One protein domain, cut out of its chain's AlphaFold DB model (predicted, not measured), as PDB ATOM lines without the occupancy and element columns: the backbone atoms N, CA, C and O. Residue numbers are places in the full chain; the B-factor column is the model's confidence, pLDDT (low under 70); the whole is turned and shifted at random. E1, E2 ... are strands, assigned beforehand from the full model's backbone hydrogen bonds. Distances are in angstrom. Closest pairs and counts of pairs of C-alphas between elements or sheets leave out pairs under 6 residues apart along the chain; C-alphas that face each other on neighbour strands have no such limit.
ATOM      1  N   VAL A  48       1.358  80.283 165.464       87.06
ATOM      2  CA  VAL A  48       1.339  81.673 165.939       87.06
ATOM      3  C   VAL A  48       0.540  82.517 164.952       87.06
ATOM      4  O   VAL A  48       0.932  82.657 163.796       87.06
ATOM      5  N   ARG A  49      -0.584  83.095 165.390       91.06
ATOM      6  CA  ARG A  49      -1.397  84.012 164.573       91.06
ATOM      7  C   ARG A  49      -1.521  85.368 165.249       91.06
ATOM      8  O   ARG A  49      -2.065  85.459 166.345       91.06
ATOM      9  N   LEU A  50      -1.067  86.409 164.565       89.94
ATOM     10  CA  LEU A  50      -1.235  87.804 164.953       89.94
ATOM     11  C   LEU A  50      -2.067  88.499 163.877       89.94
ATOM     12  O   LEU A  50      -1.734  88.437 162.695       89.94
ATOM     13  N   ARG A  51      -3.175  89.123 164.278       90.31
ATOM     14  CA  ARG A  51      -4.054  89.880 163.384       90.31
ATOM     15  C   ARG A  51      -4.290  91.265 163.963       90.31
ATOM     16  O   ARG A  51      -4.816  91.362 165.071       90.31
ATOM     17  N   GLY A  52      -3.931  92.303 163.221       85.50
ATOM     18  CA  GLY A  52      -3.960  93.673 163.722       85.50
ATOM     19  C   GLY A  52      -2.986  93.915 164.883       85.50
ATOM     20  O   GLY A  52      -2.204  93.046 165.271       85.50
ATOM     21  N   GLY A  53      -3.077  95.106 165.472       90.44
ATOM     22  CA  GLY A  53      -2.314  95.491 166.661       90.44
ATOM     23  C   GLY A  53      -0.888  95.962 166.371       90.44
ATOM     24  O   GLY A  53      -0.462  96.049 165.219       90.44
ATOM     25  N   THR A  54      -0.161  96.277 167.445       92.12
ATOM     26  CA  THR A  54       1.186  96.858 167.381       92.12
ATOM     27  C   THR A  54       2.193  95.977 168.116       92.12
ATOM     28  O   THR A  54       1.960  95.581 169.256       92.12
ATOM     29  N   VAL A  55       3.322  95.695 167.472       93.69
ATOM     30  CA  VAL A  55       4.520  95.087 168.057       93.69
ATOM     31  C   VAL A  55       5.539  96.201 168.282       93.69
ATOM     32  O   VAL A  55       6.165  96.688 167.343       93.69
ATOM     33  N   ASP A  56       5.691  96.605 169.537       90.69
ATOM     34  CA  ASP A  56       6.567  97.693 169.990       90.69
ATOM     35  C   ASP A  56       7.729  97.198 170.871       90.69
ATOM     36  O   ASP A  56       8.513  97.991 171.399       90.69
ATOM     37  N   ARG A  57       7.857  95.873 171.022       90.25
ATOM     38  CA  ARG A  57       8.955  95.179 171.707       90.25
ATOM     39  C   ARG A  57       9.512  94.084 170.807       90.25
ATOM     40  O   ARG A  57       8.779  93.478 170.034       90.25
ATOM     41  N   ALA A  58      10.811  93.815 170.930       89.31
ATOM     42  CA  ALA A  58      11.453  92.763 170.151       89.31
ATOM     43  C   ALA A  58      10.841  91.388 170.470       89.31
ATOM     44  O   ALA A  58      10.658  91.045 171.642       89.31
ATOM     45  N   ILE A  59      10.555  90.607 169.428       91.00
ATOM     46  CA  ILE A  59      10.000  89.254 169.545       91.00
ATOM     47  C   ILE A  59      10.885  88.259 168.804       91.00
ATOM     48  O   ILE A  59      11.366  88.537 167.708       91.00
ATOM     49  N   THR A  60      11.054  87.074 169.387       92.25
ATOM     50  CA  THR A  60      11.717  85.941 168.737       92.25
ATOM     51  C   THR A  60      10.755  84.764 168.713       92.25
ATOM     52  O   THR A  60      10.360  84.257 169.763       92.25
ATOM     53  N   VAL A  61      10.379  84.331 167.516       90.50
ATOM     54  CA  VAL A  61       9.493  83.193 167.272       90.50
ATOM     55  C   VAL A  61      10.350  82.010 166.839       90.50
ATOM     56  O   VAL A  61      11.098  82.112 165.874       90.50
ATOM     57  N   GLY A  62      10.266  80.894 167.561       84.25
ATOM     58  CA  GLY A  62      11.101  79.725 167.284       84.25
ATOM     59  C   GLY A  62      10.564  78.463 167.945       84.25
ATOM     60  O   GLY A  62       9.988  77.615 167.283       84.25
ATOM     61  N   ARG A  63      10.704  78.326 169.266       83.44
ATOM     62  CA  ARG A  63      10.417  77.056 169.962       83.44
ATOM     63  C   ARG A  63       8.966  76.584 169.807       83.44
ATOM     64  O   ARG A  63       8.050  77.325 170.143       83.44
ATOM     65  N   ALA A  64       8.799  75.320 169.407       81.19
ATOM     66  CA  ALA A  64       7.515  74.615 169.270       81.19
ATOM     67  C   ALA A  64       6.526  75.210 168.242       81.19
ATOM     68  O   ALA A  64       5.345  74.872 168.263       81.19
ATOM     69  N   VAL A  65       7.013  76.055 167.328       86.38
ATOM     70  CA  VAL A  65       6.218  76.659 166.251       86.38
ATOM     71  C   VAL A  65       6.520  75.960 164.929       86.38
ATOM     72  O   VAL A  65       7.686  75.724 164.611       86.38
ATOM     73  N   ASP A  66       5.485  75.643 164.160       87.56
ATOM     74  CA  ASP A  66       5.563  75.142 162.780       87.56
ATOM     75  C   ASP A  66       5.035  76.167 161.761       87.56
ATOM     76  O   ASP A  66       5.540  76.247 160.641       87.56
ATOM     77  N   ALA A  67       4.074  77.007 162.163       91.62
ATOM     78  CA  ALA A  67       3.505  78.042 161.313       91.62
ATOM     79  C   ALA A  67       3.337  79.396 162.021       91.62
ATOM     80  O   ALA A  67       2.899  79.478 163.170       91.62
ATOM     81  N   VAL A  68       3.629  80.477 161.296       94.81
ATOM     82  CA  VAL A  68       3.429  81.865 161.724       94.81
ATOM     83  C   VAL A  68       2.608  82.617 160.683       94.81
ATOM     84  O   VAL A  68       2.935  82.586 159.501       94.81
ATOM     85  N   LEU A  69       1.568  83.320 161.127       95.38
ATOM     86  CA  LEU A  69       0.763  84.225 160.312       95.38
ATOM     87  C   LEU A  69       0.659  85.585 161.007       95.38
ATOM     88  O   LEU A  69       0.124  85.674 162.110       95.38
ATOM     89  N   MET A  70       1.118  86.636 160.338       96.25
ATOM     90  CA  MET A  70       0.934  88.029 160.732       96.25
ATOM     91  C   MET A  70       0.119  88.739 159.653       96.25
ATOM     92  O   MET A  70       0.513  88.735 158.492       96.25
ATOM     93  N   ASP A  71      -1.015  89.324 160.027       95.62
ATOM     94  CA  ASP A  71      -1.930  89.991 159.094       95.62
ATOM     95  C   ASP A  71      -2.347  91.362 159.640       95.62
ATOM     96  O   ASP A  71      -2.948  91.442 160.712       95.62
ATOM     97  N   GLY A  72      -1.993  92.445 158.949       92.19
ATOM     98  CA  GLY A  72      -2.318  93.811 159.379       92.19
ATOM     99  C   GLY A  72      -1.594  94.269 160.651       92.19
ATOM    100  O   GLY A  72      -2.114  95.117 161.372       92.19
ATOM    101  N   VAL A  73      -0.441  93.678 160.982       96.00
ATOM    102  CA  VAL A  73       0.318  93.995 162.205       96.00
ATOM    103  C   VAL A  73       1.250  95.185 161.970       96.00
ATOM    104  O   VAL A  73       1.992  95.195 160.988       96.00
ATOM    105  N   SER A  74       1.270  96.141 162.902       94.44
ATOM    106  CA  SER A  74       2.179  97.295 162.893       94.44
ATOM    107  C   SER A  74       3.421  97.030 163.747       94.44
ATOM    108  O   SER A  74       3.303  96.786 164.941       94.44
ATOM    109  N   ILE A  75       4.620  97.098 163.177       94.94
ATOM    110  CA  ILE A  75       5.899  96.890 163.872       94.94
ATOM    111  C   ILE A  75       6.605  98.243 163.977       94.94
ATOM    112  O   ILE A  75       6.957  98.833 162.960       94.94
ATOM    113  N   THR A  76       6.799  98.757 165.189       91.75
ATOM    114  CA  THR A  76       7.260 100.142 165.404       91.75
ATOM    115  C   THR A  76       8.424 100.221 166.393       91.75
ATOM    116  O   THR A  76       8.949  99.203 166.839       91.75
ATOM    117  N   ASN A  77       8.872 101.436 166.733       86.19
ATOM    118  CA  ASN A  77       9.901 101.693 167.752       86.19
ATOM    119  C   ASN A  77      11.254 101.002 167.499       86.19
ATOM    120  O   ASN A  77      12.000 100.721 168.439       86.19
ATOM    121  N   GLY A  78      11.586 100.723 166.238       84.81
ATOM    122  CA  GLY A  78      12.889 100.171 165.868       84.81
ATOM    123  C   GLY A  78      13.127  98.738 166.343       84.81
ATOM    124  O   GLY A  78      14.279  98.317 166.474       84.81
ATOM    125  N   VAL A  79      12.062  97.994 166.652       91.00
ATOM    126  CA  VAL A  79      12.185  96.646 167.214       91.00
ATOM    127  C   VAL A  79      12.495  95.588 166.162       91.00
ATOM    128  O   VAL A  79      12.192  95.739 164.980       91.00
ATOM    129  N   ALA A  80      13.096  94.489 166.623       92.56
ATOM    130  CA  ALA A  80      13.388  93.325 165.802       92.56
ATOM    131  C   ALA A  80      12.335  92.223 166.008       92.56
ATOM    132  O   ALA A  80      12.100  91.783 167.136       92.56
ATOM    133  N   VAL A  81      11.748  91.753 164.912       94.62
ATOM    134  CA  VAL A  81      10.935  90.535 164.835       94.62
ATOM    135  C   VAL A  81      11.809  89.440 164.240       94.62
ATOM    136  O   VAL A  81      12.203  89.541 163.084       94.62
ATOM    137  N   VAL A  82      12.142  88.409 165.014       94.81
ATOM    138  CA  VAL A  82      13.058  87.340 164.594       94.81
ATOM    139  C   VAL A  82      12.319  86.017 164.470       94.81
ATOM    140  O   VAL A  82      11.877  85.455 165.467       94.81
ATOM    141  N   PHE A  83      12.242  85.481 163.256       95.00
ATOM    142  CA  PHE A  83      11.828  84.106 162.998       95.00
ATOM    143  C   PHE A  83      13.063  83.201 163.009       95.00
ATOM    144  O   PHE A  83      13.848  83.173 162.061       95.00
ATOM    145  N   ASP A  84      13.259  82.499 164.120       93.06
ATOM    146  CA  ASP A  84      14.401  81.628 164.375       93.06
ATOM    147  C   ASP A  84      14.123  80.199 163.891       93.06
ATOM    148  O   ASP A  84      13.734  79.321 164.666       93.06
ATOM    149  N   VAL A  85      14.326  79.973 162.592       91.81
ATOM    150  CA  VAL A  85      14.012  78.714 161.894       91.81
ATOM    151  C   VAL A  85      14.692  77.485 162.528       91.81
ATOM    152  O   VAL A  85      14.028  76.456 162.675       91.81
ATOM    153  N   PRO A  86      15.963  77.536 162.987       88.62
ATOM    154  CA  PRO A  86      16.586  76.418 163.701       88.62
ATOM    155  C   PRO A  86      15.842  76.004 164.979       88.62
ATOM    156  O   PRO A  86      15.814  74.819 165.321       88.62
ATOM    157  N   ALA A  87      15.207  76.955 165.670       89.12
ATOM    158  CA  ALA A  87      14.458  76.701 166.898       89.12
ATOM    159  C   ALA A  87      13.016  76.217 166.658       89.12
ATOM    160  O   ALA A  87      12.390  75.732 167.604       89.12
ATOM    161  N   MET A  88      12.507  76.327 165.425       89.94
ATOM    162  CA  MET A  88      11.197  75.811 165.006       89.94
ATOM    163  C   MET A  88      11.143  74.281 164.987       89.94
ATOM    164  O   MET A  88      12.163  73.596 165.128       89.94
ATOM    165  N   LEU A  89       9.927  73.738 164.873       85.44
ATOM    166  CA  LEU A  89       9.707  72.294 164.778       85.44
ATOM    167  C   LEU A  89      10.358  71.704 163.515       85.44
ATOM    168  O   LEU A  89      10.735  72.404 162.578       85.44
ATOM    169  N   ARG A  90      10.537  70.383 163.506       85.44
ATOM    170  CA  ARG A  90      10.977  69.666 162.301       85.44
ATOM    171  C   ARG A  90       9.811  69.517 161.319       85.44
ATOM    172  O   ARG A  90       8.665  69.467 161.755       85.44
ATOM    173  N   GLY A  91      10.106  69.380 160.025       85.94
ATOM    174  CA  GLY A  91       9.095  69.226 158.973       85.94
ATOM    175  C   GLY A  91       8.881  70.484 158.125       85.94
ATOM    176  O   GLY A  91       9.829  71.217 157.847       85.94
ATOM    177  N   VAL A  92       7.647  70.685 157.655       89.31
ATOM    178  CA  VAL A  92       7.270  71.805 156.778       89.31
ATOM    179  C   VAL A  92       6.949  73.027 157.631       89.31
ATOM    180  O   VAL A  92       6.005  73.004 158.417       89.31
ATOM    181  N   LEU A  93       7.737  74.085 157.469       92.94
ATOM    182  CA  LEU A  93       7.594  75.342 158.190       92.94
ATOM    183  C   LEU A  93       6.961  76.406 157.299       92.94
ATOM    184  O   LEU A  93       7.297  76.501 156.117       92.94
ATOM    185  N   ARG A  94       6.091  77.247 157.866       94.56
ATOM    186  CA  ARG A  94       5.443  78.335 157.119       94.56
ATOM    187  C   ARG A  94       5.486  79.659 157.872       94.56
ATOM    188  O   ARG A  94       5.080  79.732 159.025       94.56
ATOM    189  N   ILE A  95       5.940  80.720 157.215       96.62
ATOM    190  CA  ILE A  95       5.957  82.085 157.750       96.62
ATOM    191  C   ILE A  95       5.234  82.988 156.759       96.62
ATOM    192  O   ILE A  95       5.645  83.121 155.611       96.62
ATOM    193  N   GLU A  96       4.155  83.621 157.195       97.19
ATOM    194  CA  GLU A  96       3.304  84.421 156.327       97.19
ATOM    195  C   GLU A  96       3.037  85.805 156.921       97.19
ATOM    196  O   GLU A  96       2.513  85.926 158.026       97.19
ATOM    197  N   LEU A  97       3.413  86.850 156.183       97.31
ATOM    198  CA  LEU A  97       3.178  88.254 156.502       97.31
ATOM    199  C   LEU A  97       2.276  88.859 155.420       97.31
ATOM    200  O   LEU A  97       2.605  88.833 154.230       97.31
ATOM    201  N   ARG A  98       1.139  89.413 155.831       94.94
ATOM    202  CA  ARG A  98       0.141  90.029 154.952       94.94
ATOM    203  C   ARG A  98      -0.199  91.425 155.446       94.94
ATOM    204  O   ARG A  98      -0.536  91.591 156.612       94.94
ATOM    205  N   ASN A  99      -0.128  92.418 154.566       92.38
ATOM    206  CA  ASN A  99      -0.558  93.794 154.843       92.38
ATOM    207  C   ASN A  99       0.041  94.385 156.136       92.38
ATOM    208  O   ASN A  99      -0.602  95.183 156.817       92.38
ATOM    209  N   CYS A 100       1.234  93.936 156.530       95.69
ATOM    210  CA  CYS A 100       1.900  94.431 157.727       95.69
ATOM    211  C   CYS A 100       2.479  95.823 157.463       95.69
ATOM    212  O   CYS A 100       2.856  96.146 156.335       95.69
ATOM    213  N   VAL A 101       2.606  96.614 158.524       94.31
ATOM    214  CA  VAL A 101       3.242  97.931 158.478       94.31
ATOM    215  C   VAL A 101       4.500  97.898 159.334       94.31
ATOM    216  O   VAL A 101       4.468  97.346 160.432       94.31
ATOM    217  N   CYS A 102       5.608  98.468 158.871       93.12
ATOM    218  CA  CYS A 102       6.819  98.582 159.676       93.12
ATOM    219  C   CYS A 102       7.453  99.974 159.607       93.12
ATOM    220  O   CYS A 102       7.652 100.528 158.532       93.12
ATOM    221  N   ASP A 103       7.785 100.542 160.766       91.62
ATOM    222  CA  ASP A 103       8.284 101.916 160.879       91.62
ATOM    223  C   ASP A 103       9.265 102.095 162.056       91.62
ATOM    224  O   ASP A 103       9.449 101.212 162.901       91.62
ATOM    225  N   GLY A 104       9.927 103.249 162.122       88.56
ATOM    226  CA  GLY A 104      10.831 103.627 163.206       88.56
ATOM    227  C   GLY A 104      12.150 102.850 163.228       88.56
ATOM    228  O   GLY A 104      12.794 102.785 164.272       88.56
ATOM    229  N   GLY A 105      12.554 102.242 162.111       90.06
ATOM    230  CA  GLY A 105      13.759 101.413 161.992       90.06
ATOM    231  C   GLY A 105      13.526  99.943 162.348       90.06
ATOM    232  O   GLY A 105      14.462  99.249 162.766       90.06
ATOM    233  N   ALA A 106      12.276  99.478 162.252       93.44
ATOM    234  CA  ALA A 106      11.887  98.102 162.536       93.44
ATOM    235  C   ALA A 106      12.593  97.100 161.609       93.44
ATOM    236  O   ALA A 106      12.852  97.379 160.435       93.44
ATOM    237  N   GLN A 107      12.913  95.920 162.141       93.56
ATOM    238  CA  GLN A 107      13.673  94.888 161.431       93.56
ATOM    239  C   GLN A 107      12.954  93.546 161.502       93.56
ATOM    240  O   GLN A 107      12.620  93.075 162.587       93.56
ATOM    241  N   ILE A 108      12.757  92.905 160.356       95.31
ATOM    242  CA  ILE A 108      12.122  91.591 160.260       95.31
ATOM    243  C   ILE A 108      13.184  90.594 159.803       95.31
ATOM    244  O   ILE A 108      13.677  90.684 158.685       95.31
ATOM    245  N   TYR A 109      13.545  89.648 160.665       94.69
ATOM    246  CA  TYR A 109      14.578  88.651 160.411       94.69
ATOM    247  C   TYR A 109      13.968  87.282 160.132       94.69
ATOM    248  O   TYR A 109      13.222  86.760 160.958       94.69
ATOM    249  N   VAL A 110      14.381  86.649 159.038       94.81
ATOM    250  CA  VAL A 110      14.279  85.196 158.864       94.81
ATOM    251  C   VAL A 110      15.679  84.623 159.042       94.81
ATOM    252  O   VAL A 110      16.561  84.836 158.206       94.81
ATOM    253  N   ARG A 111      15.899  83.945 160.170       93.00
ATOM    254  CA  ARG A 111      17.214  83.455 160.584       93.00
ATOM    255  C   ARG A 111      17.320  81.948 160.401       93.00
ATOM    256  O   ARG A 111      16.586  81.205 161.045       93.00
ATOM    257  N   GLY A 112      18.264  81.523 159.565       90.62
ATOM    258  CA  GLY A 112      18.648  80.128 159.342       90.62
ATOM    259  C   GLY A 112      19.785  79.623 160.245       90.62
ATOM    260  O   GLY A 112      20.157  80.256 161.237       90.62
ATOM    261  N   CYS A 113      20.346  78.467 159.882       84.56
ATOM    262  CA  CYS A 113      21.469  77.807 160.554       84.56
ATOM    263  C   CYS A 113      22.811  78.428 160.148       84.56
ATOM    264  O   CYS A 113      23.088  78.575 158.963       84.56
ATOM    265  N   SER A 114      23.686  78.731 161.110       80.56
ATOM    266  CA  SER A 114      25.038  79.242 160.821       80.56
ATOM    267  C   SER A 114      26.002  78.193 160.239       80.56
ATOM    268  O   SER A 114      27.065  78.561 159.752       80.56
ATOM    269  N   GLY A 115      25.657  76.902 160.320       80.06
ATOM    270  CA  GLY A 115      26.380  75.784 159.699       80.06
ATOM    271  C   GLY A 115      25.635  75.224 158.483       80.06
ATOM    272  O   GLY A 115      24.890  75.946 157.830       80.06
ATOM    273  N   GLU A 116      25.800  73.934 158.192       79.75
ATOM    274  CA  GLU A 116      25.111  73.268 157.072       79.75
ATOM    275  C   GLU A 116      23.573  73.424 157.136       79.75
ATOM    276  O   GLU A 116      22.996  73.403 158.235       79.75
ATOM    277  N   PRO A 117      22.890  73.589 155.983       79.44
ATOM    278  CA  PRO A 117      21.439  73.710 155.934       79.44
ATOM    279  C   PRO A 117      20.768  72.429 156.438       79.44
ATOM    280  O   PRO A 117      21.151  71.310 156.098       79.44
ATOM    281  N   ALA A 118      19.722  72.597 157.245       80.00
ATOM    282  CA  ALA A 118      18.952  71.479 157.776       80.00
ATOM    283  C   ALA A 118      18.193  70.758 156.646       80.00
ATOM    284  O   ALA A 118      17.399  71.380 155.942       80.00
ATOM    285  N   SER A 119      18.431  69.453 156.480       82.19
ATOM    286  CA  SER A 119      17.763  68.612 155.468       82.19
ATOM    287  C   SER A 119      16.478  67.951 155.983       82.19
ATOM    288  O   SER A 119      15.702  67.412 155.203       82.19
ATOM    289  N   ASP A 120      16.240  67.972 157.297       81.12
ATOM    290  CA  ASP A 120      15.055  67.408 157.958       81.12
ATOM    291  C   ASP A 120      13.853  68.377 157.975       81.12
ATOM    292  O   ASP A 120      12.860  68.129 158.668       81.12
ATOM    293  N   ARG A 121      13.948  69.510 157.261       85.00
ATOM    294  CA  ARG A 121      12.956  70.595 157.249       85.00
ATOM    295  C   ARG A 121      12.853  71.239 155.869       85.00
ATOM    296  O   ARG A 121      13.824  71.239 155.125       85.00
ATOM    297  N   SER A 122      11.699  71.837 155.582       90.62
ATOM    298  CA  SER A 122      11.475  72.752 154.450       90.62
ATOM    299  C   SER A 122      10.794  74.023 154.954       90.62
ATOM    300  O   SER A 122      10.186  74.007 156.027       90.62
ATOM    301  N   LEU A 123      10.917  75.133 154.225       94.00
ATOM    302  CA  LEU A 123      10.409  76.432 154.671       94.00
ATOM    303  C   LEU A 123       9.712  77.185 153.535       94.00
ATOM    304  O   LEU A 123      10.296  77.416 152.480       94.00
ATOM    305  N   GLU A 124       8.491  77.643 153.787       95.81
ATOM    306  CA  GLU A 124       7.760  78.572 152.927       95.81
ATOM    307  C   GLU A 124       7.625  79.924 153.638       95.81
ATOM    308  O   GLU A 124       7.014  80.020 154.703       95.81
ATOM    309  N   VAL A 125       8.194  80.978 153.054       97.19
ATOM    310  CA  VAL A 125       8.051  82.357 153.528       97.19
ATOM    311  C   VAL A 125       7.290  83.166 152.486       97.19
ATOM    312  O   VAL A 125       7.696  83.238 151.327       97.19
ATOM    313  N   SER A 126       6.205  83.813 152.897       97.31
ATOM    314  CA  SER A 126       5.402  84.686 152.042       97.31
ATOM    315  C   SER A 126       5.217  86.041 152.702       97.31
ATOM    316  O   SER A 126       4.571  86.141 153.741       97.31
ATOM    317  N   VAL A 127       5.745  87.091 152.080       97.69
ATOM    318  CA  VAL A 127       5.556  88.489 152.474       97.69
ATOM    319  C   VAL A 127       4.774  89.189 151.368       97.69
ATOM    320  O   VAL A 127       5.208  89.225 150.218       97.69
ATOM    321  N   SER A 128       3.606  89.732 151.697       94.12
ATOM    322  CA  SER A 128       2.742  90.423 150.734       94.12
ATOM    323  C   SER A 128       2.139  91.684 151.336       94.12
ATOM    324  O   SER A 128       1.688  91.651 152.482       94.12
ATOM    325  N   GLY A 129       2.127  92.785 150.583       90.00
ATOM    326  CA  GLY A 129       1.560  94.047 151.067       90.00
ATOM    327  C   GLY A 129       2.324  94.666 152.242       90.00
ATOM    328  O   GLY A 129       1.715  95.363 153.044       90.00
ATOM    329  N   LEU A 130       3.622  94.381 152.407       93.88
ATOM    330  CA  LEU A 130       4.418  95.001 153.467       93.88
ATOM    331  C   LEU A 130       4.651  96.473 153.117       93.88
ATOM    332  O   LEU A 130       5.236  96.775 152.077       93.88
ATOM    333  N   LEU A 131       4.206  97.371 153.990       92.19
ATOM    334  CA  LEU A 131       4.389  98.813 153.849       92.19
ATOM    335  C   LEU A 131       5.323  99.307 154.948       92.19
ATOM    336  O   LEU A 131       5.061  99.091 156.127       92.19
ATOM    337  N   GLY A 132       6.405  99.985 154.592       88.19
ATOM    338  CA  GLY A 132       7.268 100.580 155.599       88.19
ATOM    339  C   GLY A 132       7.995 101.816 155.121       88.19
ATOM    340  O   GLY A 132       8.620 101.789 154.067       88.19
TER     341      GLY A 132
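What this domain is: This is residues 48 to 132 of the 936 residues of a protein of Trypanosoma cruzi marinkellei (UniProt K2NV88). The chain is wound in stacked turns, a short, flattened solenoid: on one side E1, E3, E5 and E7 lie side by side in a wall of four strands, and across from it E2, E4 and E6 make a narrower wall of three. At one end the turns stack through short pairings of residues 54 to 55, 74 to 75, 101 to 102 and 131 to 132. The 85 printed residues hold seven named strands, E1 to E7 in chain order, and no named helix; both sheets are parallel, in the orders E1, E3, E5, E7 and E2, E4, E6. The class is all strand, though only 41 of the 85 residues are in named elements. The whole is compact, with a radius of gyration of the C-alphas of 12.8 A, and elongated, spanning 35 by 21 by 19 A.

How they stand to each other: Begin at E1, residues 48 to 51, an edge strand parallel to E3, residues 65 to 71, at 5 degrees; N 50 and O 69 are 2.8 A apart, within hydrogen-bond range. E3 is parallel to E5, residues 91 to 98, at 11 degrees, with N 96 and O 68 at 2.8 A. E5 is parallel to the other edge strand, E7, residues 121 to 128, at 8 degrees, with N 95 and O 124 at 2.8 A. In the second sheet, look for E2, residues 59 to 61, parallel to E4, residues 80 to 84, at 15 degrees, with N 61 and O 82 at 2.8 A. E4 is the inner strand, parallel to E6, residues 106 to 111, at 10 degrees, with N 83 and O 109 at 2.8 A. Between the sheets, E2 and E3 meet only through their link, E3 and E6 are apart, and E4 and E5 are only just apart, at 8.1 A.

Where its parts are: Find C-alpha 48 at (1.339, 81.673, 165.939), where E1 begins. E2 follows, then E3, which runs 17.2 A to C-alpha 71. After E4, go to C-alpha 91 at (9.095, 69.226, 158.973); from there E5 runs 23.0 A. E6 covers 15.7 A, and E7 runs 23.2 A, ending at C-alpha 128, (2.742, 90.423, 150.734).

The domain as a whole: The C-alphas of Gly 104 and Asp 120, the two farthest apart, are 36.8 A from each other. The printed part has no cut and no long link; E2 to E3 is tight, and the other links are short. The mean pLDDT of the printed part is 90.7, and no printed residue is under 70.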